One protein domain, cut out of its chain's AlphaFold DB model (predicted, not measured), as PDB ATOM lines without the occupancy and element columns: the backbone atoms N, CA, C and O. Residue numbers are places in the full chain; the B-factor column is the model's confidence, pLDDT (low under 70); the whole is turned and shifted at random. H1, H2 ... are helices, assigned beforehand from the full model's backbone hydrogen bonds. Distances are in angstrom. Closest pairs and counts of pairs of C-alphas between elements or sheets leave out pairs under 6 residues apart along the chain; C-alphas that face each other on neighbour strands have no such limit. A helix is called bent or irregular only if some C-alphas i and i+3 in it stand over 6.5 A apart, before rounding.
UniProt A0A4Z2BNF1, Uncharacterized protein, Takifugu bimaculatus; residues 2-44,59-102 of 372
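This is residues 2 to 44 and 59 to 102 of the 372 residues of an uncharacterized protein of Takifugu bimaculatus (UniProt A0A4Z2BNF1). Two long helices, H2 and H3, run side by side in opposite directions, and a short helix, H1, packs on the side of H2 away from H3, forming a flat row with H2 in the middle. A loop without a named element, residues 85 to 102, continues past the end of H3 and folds back, lengthening the rod at the end where the link from H1 to H2 lies. The printed part has 87 residues with three named helices, H1, H2 and H3 in chain order, and no named strand; its class is all helix. The whole is loose, with a radius of gyration of the C-alphas of 15.8 A, and spans 53 by 22 by 14 A.

H1 covers residues 2 to 11 and begins at C-alpha 2, at (170.524, 162.379, 156.042). H2 follows at residues 21 to 41 and measures 30.1 A from first to last C-alpha; C-alpha 21 is at (160.278, 150.940, 148.104). H3, the longest helix, covers residues 59 to 84 and measures 36.8 A, ending with C-alpha 84 at (157.789, 154.623, 138.313). Residues 85 to 102 follow H3, and their C-alphas lie 15 to 26 A from the mean of the C-alphas.

H1 and H2 touch, with their closest C-alphas, those of Pro 2 and Gly 30, 4.1 A apart. They run opposite ways at a shallow tilt of 29 degrees and form a helical hairpin. H2 also touches H3; the closest C-alphas, those of Tyr 25 and Gly 78, are 5.8 A apart. H2 and H3 run opposite ways at a shallow tilt of 24 degrees, with their centres 9.9 A apart. H1 and H3 are apart. In H1, H2 and H3 every O i to N i+4 pair is within hydrogen-bond range, and no helix is bent.

The outline is a rod, and the two C-alphas farthest apart, those of Pro 43 and Thr 95, are 53.4 A from each other. The first and last printed C-alphas, those of Pro 2 and Asp 102, are 19.9 A apart. The link from H1 to H2 has 9 residues and is short. The link from H2 to H3 runs across the cut: residues 45 to 58 are not printed, and C-alphas 44 and 59 are 10.0 A apart. The mean pLDDT of the printed part is 81.2; residue 41, residues 43 to 44, residues 59 to 65 and residues 96 to 97 are under 70.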
ATOM      1  N   PRO A   2     170.583 163.795 155.644       86.75
ATOM      2  CA  PRO A   2     170.524 162.379 156.042       86.75
ATOM      3  C   PRO A   2     169.492 162.100 157.149       86.75
ATOM      4  O   PRO A   2     168.575 161.312 156.949       86.75
ATOM      5  N   VAL A   3     169.553 162.824 158.274       89.38
ATOM      6  CA  VAL A   3     168.595 162.664 159.393       89.38
ATOM      7  C   VAL A   3     167.145 162.912 158.954       89.38
ATOM      8  O   VAL A   3     166.244 162.177 159.340       89.38
ATOM      9  N   THR A   4     166.916 163.908 158.092       90.38
ATOM     10  CA  THR A   4     165.588 164.219 157.534       90.38
ATOM     11  C   THR A   4     165.082 163.153 156.556       90.38
ATOM     12  O   THR A   4     163.881 162.918 156.515       90.38
ATOM     13  N   GLN A   5     165.965 162.480 155.804       90.50
ATOM     14  CA  GLN A   5     165.591 161.350 154.941       90.50
ATOM     15  C   GLN A   5     165.167 160.134 155.771       90.50
ATOM     16  O   GLN A   5     164.105 159.572 155.514       90.50
ATOM     17  N   ILE A   6     165.931 159.801 156.819       93.06
ATOM     18  CA  ILE A   6     165.572 158.738 157.771       93.06
ATOM     19  C   ILE A   6     164.225 159.055 158.434       93.06
ATOM     20  O   ILE A   6     163.333 158.214 158.427       93.06
ATOM     21  N   ALA A   7     164.053 160.272 158.960       93.06
ATOM     22  CA  ALA A   7     162.834 160.666 159.663       93.06
ATOM     23  C   ALA A   7     161.588 160.642 158.760       93.06
ATOM     24  O   ALA A   7     160.579 160.057 159.137       93.06
ATOM     25  N   ILE A   8     161.649 161.231 157.560       92.06
ATOM     26  CA  ILE A   8     160.486 161.292 156.658       92.06
ATOM     27  C   ILE A   8     160.131 159.903 156.117       92.06
ATOM     28  O   ILE A   8     158.948 159.571 156.090       92.06
ATOM     29  N   GLY A   9     161.127 159.086 155.753       89.38
ATOM     30  CA  GLY A   9     160.901 157.712 155.296       89.38
ATOM     31  C   GLY A   9     160.376 156.780 156.393       89.38
ATOM     32  O   GLY A   9     159.551 155.925 156.104       89.38
ATOM     33  N   ALA A  10     160.797 156.964 157.650       91.12
ATOM     34  CA  ALA A  10     160.307 156.167 158.778       91.12
ATOM     35  C   ALA A  10     158.905 156.585 159.257       91.12
ATOM     36  O   ALA A  10     158.136 155.729 159.679       91.12
ATOM     37  N   VAL A  11     158.561 157.877 159.191       93.50
ATOM     38  CA  VAL A  11     157.219 158.374 159.560       93.50
ATOM     39  C   VAL A  11     156.162 157.967 158.530       93.50
ATOM     40  O   VAL A  11     155.057 157.612 158.918       93.50
ATOM     41  N   HIS A  12     156.503 157.980 157.238       89.88
ATOM     42  CA  HIS A  12     155.579 157.670 156.140       89.88
ATOM     43  C   HIS A  12     155.847 156.280 155.532       89.88
ATOM     44  O   HIS A  12     155.722 156.101 154.320       89.88
ATOM     45  N   LEU A  13     156.268 155.304 156.345       89.31
ATOM     46  CA  LEU A  13     156.692 153.982 155.866       89.31
ATOM     47  C   LEU A  13     155.567 153.238 155.123       89.31
ATOM     48  O   LEU A  13     155.805 152.661 154.065       89.31
ATOM     49  N   ASP A  14     154.343 153.317 155.651       86.69
ATOM     50  CA  ASP A  14     153.144 152.662 155.107       86.69
ATOM     51  C   ASP A  14     152.257 153.611 154.264       86.69
ATOM     52  O   ASP A  14     151.287 153.185 153.641       86.69
ATOM     53  N   ASP A  15     152.604 154.902 154.197       86.06
ATOM     54  CA  ASP A  15     151.829 155.992 153.567       86.06
ATOM     55  C   ASP A  15     151.958 156.038 152.022       86.06
ATOM     56  O   ASP A  15     151.555 157.007 151.370       86.06
ATOM     57  N   CYS A  16     152.551 155.008 151.409       84.19
ATOM     58  CA  CYS A  16     152.685 154.871 149.955       84.19
ATOM     59  C   CYS A  16     152.520 153.414 149.479       84.19
ATOM     60  O   CYS A  16     153.454 152.829 148.921       84.19
ATOM     61  N   PRO A  17     151.321 152.812 149.642       82.69
ATOM     62  CA  PRO A  17     151.028 151.460 149.155       82.69
ATOM     63  C   PRO A  17     151.180 151.298 147.630       82.69
ATOM     64  O   PRO A  17     151.277 150.172 147.147       82.69
ATOM     65  N   ARG A  18     151.228 152.401 146.864       81.00
ATOM     66  CA  ARG A  18     151.516 152.402 145.419       81.00
ATOM     67  C   ARG A  18     152.897 151.823 145.077       81.00
ATOM     68  O   ARG A  18     153.012 151.121 144.076       81.00
ATOM     69  N   GLU A  19     153.926 152.133 145.872       82.31
ATOM     70  CA  GLU A  19     155.327 151.754 145.622       82.31
ATOM     71  C   GLU A  19     156.120 151.769 146.956       82.31
ATOM     72  O   GLU A  19     156.794 152.755 147.280       82.31
ATOM     73  N   PRO A  20     156.056 150.691 147.768       87.12
ATOM     74  CA  PRO A  20     156.571 150.673 149.147       87.12
ATOM     75  C   PRO A  20     158.102 150.798 149.258       87.12
ATOM     76  O   PRO A  20     158.646 150.949 150.353       87.12
ATOM     77  N   TYR A  21     158.826 150.768 148.138       89.19
ATOM     78  CA  TYR A  21     160.278 150.940 148.104       89.19
ATOM     79  C   TYR A  21     160.730 152.406 148.232       89.19
ATOM     80  O   TYR A  21     161.877 152.656 148.601       89.19
ATOM     81  N   ILE A  22     159.848 153.389 148.007       88.62
ATOM     82  CA  ILE A  22     160.170 154.826 148.113       88.62
ATOM     83  C   ILE A  22     160.567 155.263 149.544       88.62
ATOM     84  O   ILE A  22     161.624 155.892 149.686       88.62
ATOM     85  N   PRO A  23     159.818 154.942 150.621       90.38
ATOM     86  CA  PRO A  23     160.260 155.269 151.981       90.38
ATOM     87  C   PRO A  23     161.515 154.478 152.388       90.38
ATOM     88  O   PRO A  23     162.416 155.036 153.019       90.38
ATOM     89  N   ILE A  24     161.645 153.220 151.946       90.94
ATOM     90  CA  ILE A  24     162.839 152.385 152.172       90.94
ATOM     91  C   ILE A  24     164.084 153.022 151.527       90.94
ATOM     92  O   ILE A  24     165.135 153.106 152.164       90.94
ATOM     93  N   TYR A  25     163.968 153.539 150.300       91.25
ATOM     94  CA  TYR A  25     165.032 154.275 149.611       91.25
ATOM     95  C   TYR A  25     165.550 155.461 150.433       91.25
ATOM     96  O   TYR A  25     166.771 155.624 150.558       91.25
ATOM     97  N   LEU A  26     164.652 156.252 151.029       91.12
ATOM     98  CA  LEU A  26     165.012 157.392 151.875       91.12
ATOM     99  C   LEU A  26     165.703 156.965 153.175       91.12
ATOM    100  O   LEU A  26     166.719 157.557 153.542       91.12
ATOM    101  N   ILE A  27     165.208 155.921 153.844       92.81
ATOM    102  CA  ILE A  27     165.843 155.394 155.060       92.81
ATOM    103  C   ILE A  27     167.260 154.902 154.744       92.81
ATOM    104  O   ILE A  27     168.215 155.328 155.392       92.81
ATOM    105  N   VAL A  28     167.422 154.058 153.721       92.12
ATOM    106  CA  VAL A  28     168.720 153.466 153.361       92.12
ATOM    107  C   VAL A  28     169.709 154.540 152.897       92.12
ATOM    108  O   VAL A  28     170.820 154.613 153.428       92.12
ATOM    109  N   SER A  29     169.312 155.431 151.980       89.25
ATOM    110  CA  SER A  29     170.185 156.526 151.521       89.25
ATOM    111  C   SER A  29     170.574 157.465 152.668       89.25
ATOM    112  O   SER A  29     171.741 157.854 152.770       89.25
ATOM    113  N   GLY A  30     169.643 157.764 153.580       90.69
ATOM    114  CA  GLY A  30     169.887 158.566 154.776       90.69
ATOM    115  C   GLY A  30     170.846 157.907 155.773       90.69
ATOM    116  O   GLY A  30     171.759 158.579 156.256       90.69
ATOM    117  N   VAL A  31     170.702 156.603 156.047       91.94
ATOM    118  CA  VAL A  31     171.582 155.841 156.958       91.94
ATOM    119  C   VAL A  31     173.006 155.750 156.413       91.94
ATOM    120  O   VAL A  31     173.947 156.098 157.127       91.94
ATOM    121  N   PHE A  32     173.189 155.352 155.150       88.62
ATOM    122  CA  PHE A  32     174.528 155.268 154.550       88.62
ATOM    123  C   PHE A  32     175.189 156.653 154.424       88.62
ATOM    124  O   PHE A  32     176.383 156.786 154.696       88.62
ATOM    125  N   SER A  33     174.419 157.705 154.121       85.75
ATOM    126  CA  SER A  33     174.925 159.088 154.115       85.75
ATOM    127  C   SER A  33     175.303 159.589 155.514       85.75
ATOM    128  O   SER A  33     176.290 160.310 155.662       85.75
ATOM    129  N   LEU A  34     174.561 159.201 156.561       89.31
ATOM    130  CA  LEU A  34     174.896 159.530 157.949       89.31
ATOM    131  C   LEU A  34     176.167 158.800 158.402       89.31
ATOM    132  O   LEU A  34     177.049 159.423 158.989       89.31
ATOM    133  N   ALA A  35     176.293 157.509 158.084       86.44
ATOM    134  CA  ALA A  35     177.490 156.724 158.373       86.44
ATOM    135  C   ALA A  35     178.735 157.320 157.693       86.44
ATOM    136  O   ALA A  35     179.771 157.473 158.338       86.44
ATOM    137  N   LEU A  36     178.620 157.735 156.426       80.31
ATOM    138  CA  LEU A  36     179.695 158.411 155.694       80.31
ATOM    139  C   LEU A  36     180.072 159.769 156.316       80.31
ATOM    140  O   LEU A  36     181.258 160.083 156.437       80.31
ATOM    141  N   ALA A  37     179.092 160.558 156.769       83.62
ATOM    142  CA  ALA A  37     179.354 161.814 157.475       83.62
ATOM    143  C   ALA A  37     180.089 161.585 158.811       83.62
ATOM    144  O   ALA A  37     181.071 162.268 159.099       83.62
ATOM    145  N   LEU A  38     179.682 160.579 159.594       81.94
ATOM    146  CA  LEU A  38     180.350 160.210 160.849       81.94
ATOM    147  C   LEU A  38     181.781 159.692 160.611       81.94
ATOM    148  O   LEU A  38     182.704 160.094 161.320       81.94
ATOM    149  N   LEU A  39     181.990 158.876 159.572       74.56
ATOM    150  CA  LEU A  39     183.316 158.431 159.119       74.56
ATOM    151  C   LEU A  39     184.211 159.591 158.658       74.56
ATOM    152  O   LEU A  39     185.420 159.541 158.866       74.56
ATOM    153  N   SER A  40     183.629 160.647 158.087       70.69
ATOM    154  CA  SER A  40     184.360 161.859 157.691       70.69
ATOM    155  C   SER A  40     184.828 162.675 158.903       70.69
ATOM    156  O   SER A  40     185.930 163.225 158.885       70.69
ATOM    157  N   CYS A  41     184.016 162.724 159.966       67.44
ATOM    158  CA  CYS A  41     184.334 163.404 161.228       67.44
ATOM    159  C   CYS A  41     185.326 162.635 162.123       67.44
ATOM    160  O   CYS A  41     185.941 163.239 163.003       67.44
ATOM    161  N   LEU A  42     185.490 161.324 161.926       70.69
ATOM    162  CA  LEU A  42     186.487 160.516 162.632       70.69
ATOM    163  C   LEU A  42     187.916 160.861 162.154       70.69
ATOM    164  O   LEU A  42     188.130 161.073 160.960       70.69
ATOM    165  N   PRO A  43     188.933 160.858 163.041       57.88
ATOM    166  CA  PRO A  43     190.284 161.339 162.717       57.88
ATOM    167  C   PRO A  43     191.012 160.540 161.621       57.88
ATOM    168  O   PRO A  43     192.004 161.024 161.081       57.88
ATOM    169  N   CYS A  44     190.496 159.368 161.231       53.91
ATOM    170  CA  CYS A  44     190.994 158.578 160.100       53.91
ATOM    171  C   CYS A  44     191.011 159.354 158.768       53.91
ATOM    172  O   CYS A  44     191.839 159.054 157.912       53.91
ATOM    173  N   VAL A  59     191.582 150.367 154.857       68.31
ATOM    174  CA  VAL A  59     190.188 149.977 155.135       68.31
ATOM    175  C   VAL A  59     189.241 151.170 154.965       68.31
ATOM    176  O   VAL A  59     188.243 151.041 154.264       68.31
ATOM    177  N   CYS A  60     189.562 152.346 155.515       65.50
ATOM    178  CA  CYS A  60     188.717 153.539 155.382       65.50
ATOM    179  C   CYS A  60     188.554 154.002 153.924       65.50
ATOM    180  O   CYS A  60     187.448 154.341 153.508       65.50
ATOM    181  N   THR A  61     189.628 153.989 153.129       63.50
ATOM    182  CA  THR A  61     189.581 154.367 151.703       63.50
ATOM    183  C   THR A  61     188.796 153.361 150.860       63.50
ATOM    184  O   THR A  61     187.955 153.771 150.057       63.50
ATOM    185  N   ALA A  62     188.984 152.056 151.087       67.88
ATOM    186  CA  ALA A  62     188.185 151.014 150.442       67.88
ATOM    187  C   ALA A  62     186.695 151.107 150.825       67.88
ATOM    188  O   ALA A  62     185.833 151.047 149.950       67.88
ATOM    189  N   TRP A  63     186.391 151.322 152.109       69.88
ATOM    190  CA  TRP A  63     185.021 151.473 152.609       69.88
ATOM    191  C   TRP A  63     184.325 152.710 152.032       69.88
ATOM    192  O   TRP A  63     183.165 152.626 151.631       69.88
ATOM    193  N   ASN A  64     185.026 153.845 151.938       67.88
ATOM    194  CA  ASN A  64     184.507 155.065 151.316       67.88
ATOM    195  C   ASN A  64     184.171 154.844 149.829       67.88
ATOM    196  O   ASN A  64     183.074 155.182 149.382       67.88
ATOM    197  N   SER A  65     185.080 154.212 149.079       68.88
ATOM    198  CA  SER A  65     184.872 153.873 147.665       68.88
ATOM    199  C   SER A  65     183.669 152.938 147.471       68.88
ATOM    200  O   SER A  65     182.758 153.244 146.701       68.88
ATOM    201  N   LEU A  66     183.601 151.849 148.248       72.50
ATOM    202  CA  LEU A  66     182.502 150.881 148.202       72.50
ATOM    203  C   LEU A  66     181.155 151.507 148.597       72.50
ATOM    204  O   LEU A  66     180.155 151.276 147.922       72.50
ATOM    205  N   THR A  67     181.133 152.335 149.646       72.56
ATOM    206  CA  THR A  67     179.923 153.047 150.094       72.56
ATOM    207  C   THR A  67     179.454 154.053 149.047       72.56
ATOM    208  O   THR A  67     178.257 154.152 148.795       72.56
ATOM    209  N   THR A  68     180.379 154.763 148.393       70.56
ATOM    210  CA  THR A  68     180.060 155.717 147.319       70.56
ATOM    211  C   THR A  68     179.495 155.005 146.088       70.56
ATOM    212  O   THR A  68     178.496 155.454 145.533       70.56
ATOM    213  N   PHE A  69     180.074 153.866 145.692       72.12
ATOM    214  CA  PHE A  69     179.554 153.043 144.597       72.12
ATOM    215  C   PHE A  69     178.167 152.465 144.919       72.12
ATOM    216  O   PHE A  69     177.247 152.589 144.111       72.12
ATOM    217  N   PHE A  70     177.986 151.904 146.121       81.38
ATOM    218  CA  PHE A  70     176.683 151.417 146.582       81.38
ATOM    219  C   PHE A  70     175.633 152.535 146.594       81.38
ATOM    220  O   PHE A  70     174.552 152.355 146.039       81.38
ATOM    221  N   LEU A  71     175.960 153.705 147.161       79.31
ATOM    222  CA  LEU A  71     175.074 154.868 147.162       79.31
ATOM    223  C   LEU A  71     174.731 155.319 145.741       79.31
ATOM    224  O   LEU A  71     173.566 155.593 145.485       79.31
ATOM    225  N   PHE A  72     175.686 155.358 144.808       76.62
ATOM    226  CA  PHE A  72     175.414 155.713 143.411       76.62
ATOM    227  C   PHE A  72     174.410 154.749 142.760       76.62
ATOM    228  O   PHE A  72     173.401 155.191 142.207       76.62
ATOM    229  N   CYS A  73     174.620 153.436 142.889       77.69
ATOM    230  CA  CYS A  73     173.667 152.435 142.404       77.69
ATOM    231  C   CYS A  73     172.298 152.555 143.100       77.69
ATOM    232  O   CYS A  73     171.265 152.464 142.439       77.69
ATOM    233  N   TRP A  74     172.275 152.819 144.408       85.31
ATOM    234  CA  TRP A  74     171.045 153.011 145.182       85.31
ATOM    235  C   TRP A  74     170.298 154.303 144.809       85.31
ATOM    236  O   TRP A  74     169.072 154.309 144.780       85.31
ATOM    237  N   PHE A  75     171.004 155.381 144.452       82.81
ATOM    238  CA  PHE A  75     170.412 156.612 143.916       82.81
ATOM    239  C   PHE A  75     169.802 156.401 142.527       82.81
ATOM    240  O   PHE A  75     168.717 156.917 142.265       82.81
ATOM    241  N   VAL A  76     170.434 155.598 141.664       79.06
ATOM    242  CA  VAL A  76     169.843 155.186 140.379       79.06
ATOM    243  C   VAL A  76     168.566 154.365 140.604       79.06
ATOM    244  O   VAL A  76     167.542 154.662 139.997       79.06
ATOM    245  N   VAL A  77     168.584 153.389 141.517       82.50
ATOM    246  CA  VAL A  77     167.405 152.562 141.847       82.50
ATOM    247  C   VAL A  77     166.297 153.372 142.551       82.50
ATOM    248  O   VAL A  77     165.114 153.154 142.301       82.50
ATOM    249  N   GLY A  78     166.647 154.369 143.362       86.19
ATOM    250  CA  GLY A  78     165.686 155.298 143.960       86.19
ATOM    251  C   GLY A  78     165.034 156.236 142.949       86.19
ATOM    252  O   GLY A  78     163.819 156.418 142.972       86.19
ATOM    253  N   TYR A  79     165.821 156.788 142.019       84.38
ATOM    254  CA  TYR A  79     165.308 157.557 140.880       84.38
ATOM    255  C   TYR A  79     164.327 156.719 140.048       84.38
ATOM    256  O   TYR A  79     163.237 157.191 139.730       84.38
ATOM    257  N   VAL A  80     164.670 155.452 139.786       82.62
ATOM    258  CA  VAL A  80     163.785 154.456 139.165       82.62
ATOM    259  C   VAL A  80     162.452 154.348 139.927       82.62
ATOM    260  O   VAL A  80     161.402 154.627 139.352       82.62
ATOM    261  N   TRP A  81     162.453 154.059 141.233       87.19
ATOM    262  CA  TRP A  81     161.199 153.943 142.001       87.19
ATOM    263  C   TRP A  81     160.370 155.239 142.049       87.19
ATOM    264  O   TRP A  81     159.145 155.184 141.978       87.19
ATOM    265  N   ILE A  82     161.001 156.415 142.108       88.19
ATOM    266  CA  ILE A  82     160.293 157.709 142.110       88.19
ATOM    267  C   ILE A  82     159.612 157.982 140.760       88.19
ATOM    268  O   ILE A  82     158.467 158.435 140.725       88.19
ATOM    269  N   TYR A  83     160.296 157.722 139.643       82.50
ATOM    270  CA  TYR A  83     159.748 157.984 138.308       82.50
ATOM    271  C   TYR A  83     158.765 156.892 137.841       82.50
ATOM    272  O   TYR A  83     157.917 157.180 136.997       82.50
ATOM    273  N   SER A  84     158.799 155.696 138.451       81.75
ATOM    274  CA  SER A  84     157.789 154.623 138.313       81.75
ATOM    275  C   SER A  84     156.353 155.117 138.540       81.75
ATOM    276  O   SER A  84     155.422 154.668 137.872       81.75
ATOM    277  N   ILE A  85     156.177 156.066 139.469       81.38
ATOM    278  CA  ILE A  85     154.868 156.579 139.898       81.38
ATOM    279  C   ILE A  85     154.665 158.070 139.600       81.38
ATOM    280  O   ILE A  85     153.878 158.722 140.279       81.38
ATOM    281  N   TYR A  86     155.387 158.640 138.633       72.88
ATOM    282  CA  TYR A  86     155.211 160.046 138.257       72.88
ATOM    283  C   TYR A  86     153.758 160.309 137.791       72.88
ATOM    284  O   TYR A  86     153.173 159.511 137.065       72.88
ATOM    285  N   GLU A  87     153.163 161.402 138.287       73.38
ATOM    286  CA  GLU A  87     151.707 161.566 138.515       73.38
ATOM    287  C   GLU A  87     151.056 160.582 139.526       73.38
ATOM    288  O   GLU A  87     150.088 159.890 139.182       73.38
ATOM    289  N   PRO A  88     151.505 160.534 140.796       78.19
ATOM    290  CA  PRO A  88     150.903 159.654 141.793       78.19
ATOM    291  C   PRO A  88     149.568 160.208 142.309       78.19
ATOM    292  O   PRO A  88     149.369 161.423 142.414       78.19
ATOM    293  N   ASN A  89     148.657 159.313 142.692       79.44
ATOM    294  CA  ASN A  89     147.379 159.697 143.277       79.44
ATOM    295  C   ASN A  89     147.551 160.095 144.756       79.44
ATOM    296  O   ASN A  89     147.920 159.280 145.600       79.44
ATOM    297  N   TYR A  90     147.276 161.359 145.078       83.12
ATOM    298  CA  TYR A  90     147.382 161.887 146.446       83.12
ATOM    299  C   TYR A  90     146.101 161.706 147.281       83.12
ATOM    300  O   TYR A  90     146.067 162.112 148.445       83.12
ATOM    301  N   ASN A  91     145.022 161.156 146.712       81.44
ATOM    302  CA  ASN A  91     143.758 160.994 147.425       81.44
ATOM    303  C   ASN A  91     143.775 159.740 148.316       81.44
ATOM    304  O   ASN A  91     143.728 158.622 147.810       81.44
ATOM    305  N   LYS A  92     143.734 159.910 149.645       77.25
ATOM    306  CA  LYS A  92     143.729 158.784 150.600       77.25
ATOM    307  C   LYS A  92     142.461 157.904 150.548       77.25
ATOM    308  O   LYS A  92     142.433 156.870 151.205       77.25
ATOM    309  N   THR A  93     141.437 158.265 149.759       78.50
ATOM    310  CA  THR A  93     140.266 157.405 149.457       78.50
ATOM    311  C   THR A  93     140.311 156.739 148.072       78.50
ATOM    312  O   THR A  93     139.288 156.240 147.600       78.50
ATOM    313  N   ALA A  94     141.466 156.729 147.395       73.31
ATOM    314  CA  ALA A  94     141.624 156.060 146.103       73.31
ATOM    315  C   ALA A  94     141.431 154.529 146.193       73.31
ATOM    316  O   ALA A  94     141.578 153.916 147.253       73.31
ATOM    317  N   THR A  95     141.043 153.908 145.076       71.50
ATOM    318  CA  THR A  95     140.643 152.492 145.024       71.50
ATOM    319  C   THR A  95     141.849 151.552 144.945       71.50
ATOM    320  O   THR A  95     142.959 151.963 144.625       71.50
ATOM    321  N   ALA A  96     141.633 150.250 145.160       64.88
ATOM    322  CA  ALA A  96     142.691 149.240 145.037       64.88
ATOM    323  C   ALA A  96     143.335 149.158 143.630       64.88
ATOM    324  O   ALA A  96     144.436 148.628 143.502       64.88
ATOM    325  N   ALA A  97     142.675 149.688 142.591       67.38
ATOM    326  CA  ALA A  97     143.222 149.789 141.234       67.38
ATOM    327  C   ALA A  97     144.191 150.979 141.059       67.38
ATOM    328  O   ALA A  97     145.059 150.947 140.185       67.38
ATOM    329  N   ASP A  98     144.082 152.011 141.902       70.56
ATOM    330  CA  ASP A  98     145.005 153.146 141.934       70.56
ATOM    331  C   ASP A  98     145.377 153.530 143.379       70.56
ATOM    332  O   ASP A  98     144.835 154.493 143.924       70.56
ATOM    333  N   PRO A  99     146.280 152.769 144.034       81.00
ATOM    334  CA  PRO A  99     146.680 153.039 145.411       81.00
ATOM    335  C   PRO A  99     147.285 154.436 145.582       81.00
ATOM    336  O   PRO A  99     148.049 154.903 144.736       81.00
ATOM    337  N   TYR A 100     146.994 155.083 146.709       86.50
ATOM    338  CA  TYR A 100     147.518 156.417 146.992       86.50
ATOM    339  C   TYR A 100     149.014 156.411 147.360       86.50
ATOM    340  O   TYR A 100     149.601 155.375 147.692       86.50
ATOM    341  N   CYS A 101     149.629 157.592 147.335       87.62
ATOM    342  CA  CYS A 101     150.946 157.848 147.920       87.62
ATOM    343  C   CYS A 101     150.984 159.247 148.552       87.62
ATOM    344  O   CYS A 101     150.488 160.207 147.953       87.62
ATOM    345  N   ASP A 102     151.544 159.392 149.757       89.75
ATOM    346  CA  ASP A 102     151.555 160.690 150.436       89.75
ATOM    347  C   ASP A 102     152.404 161.736 149.692       89.75
ATOM    348  O   ASP A 102     153.563 161.522 149.315       89.75
TER     349      ASP A 102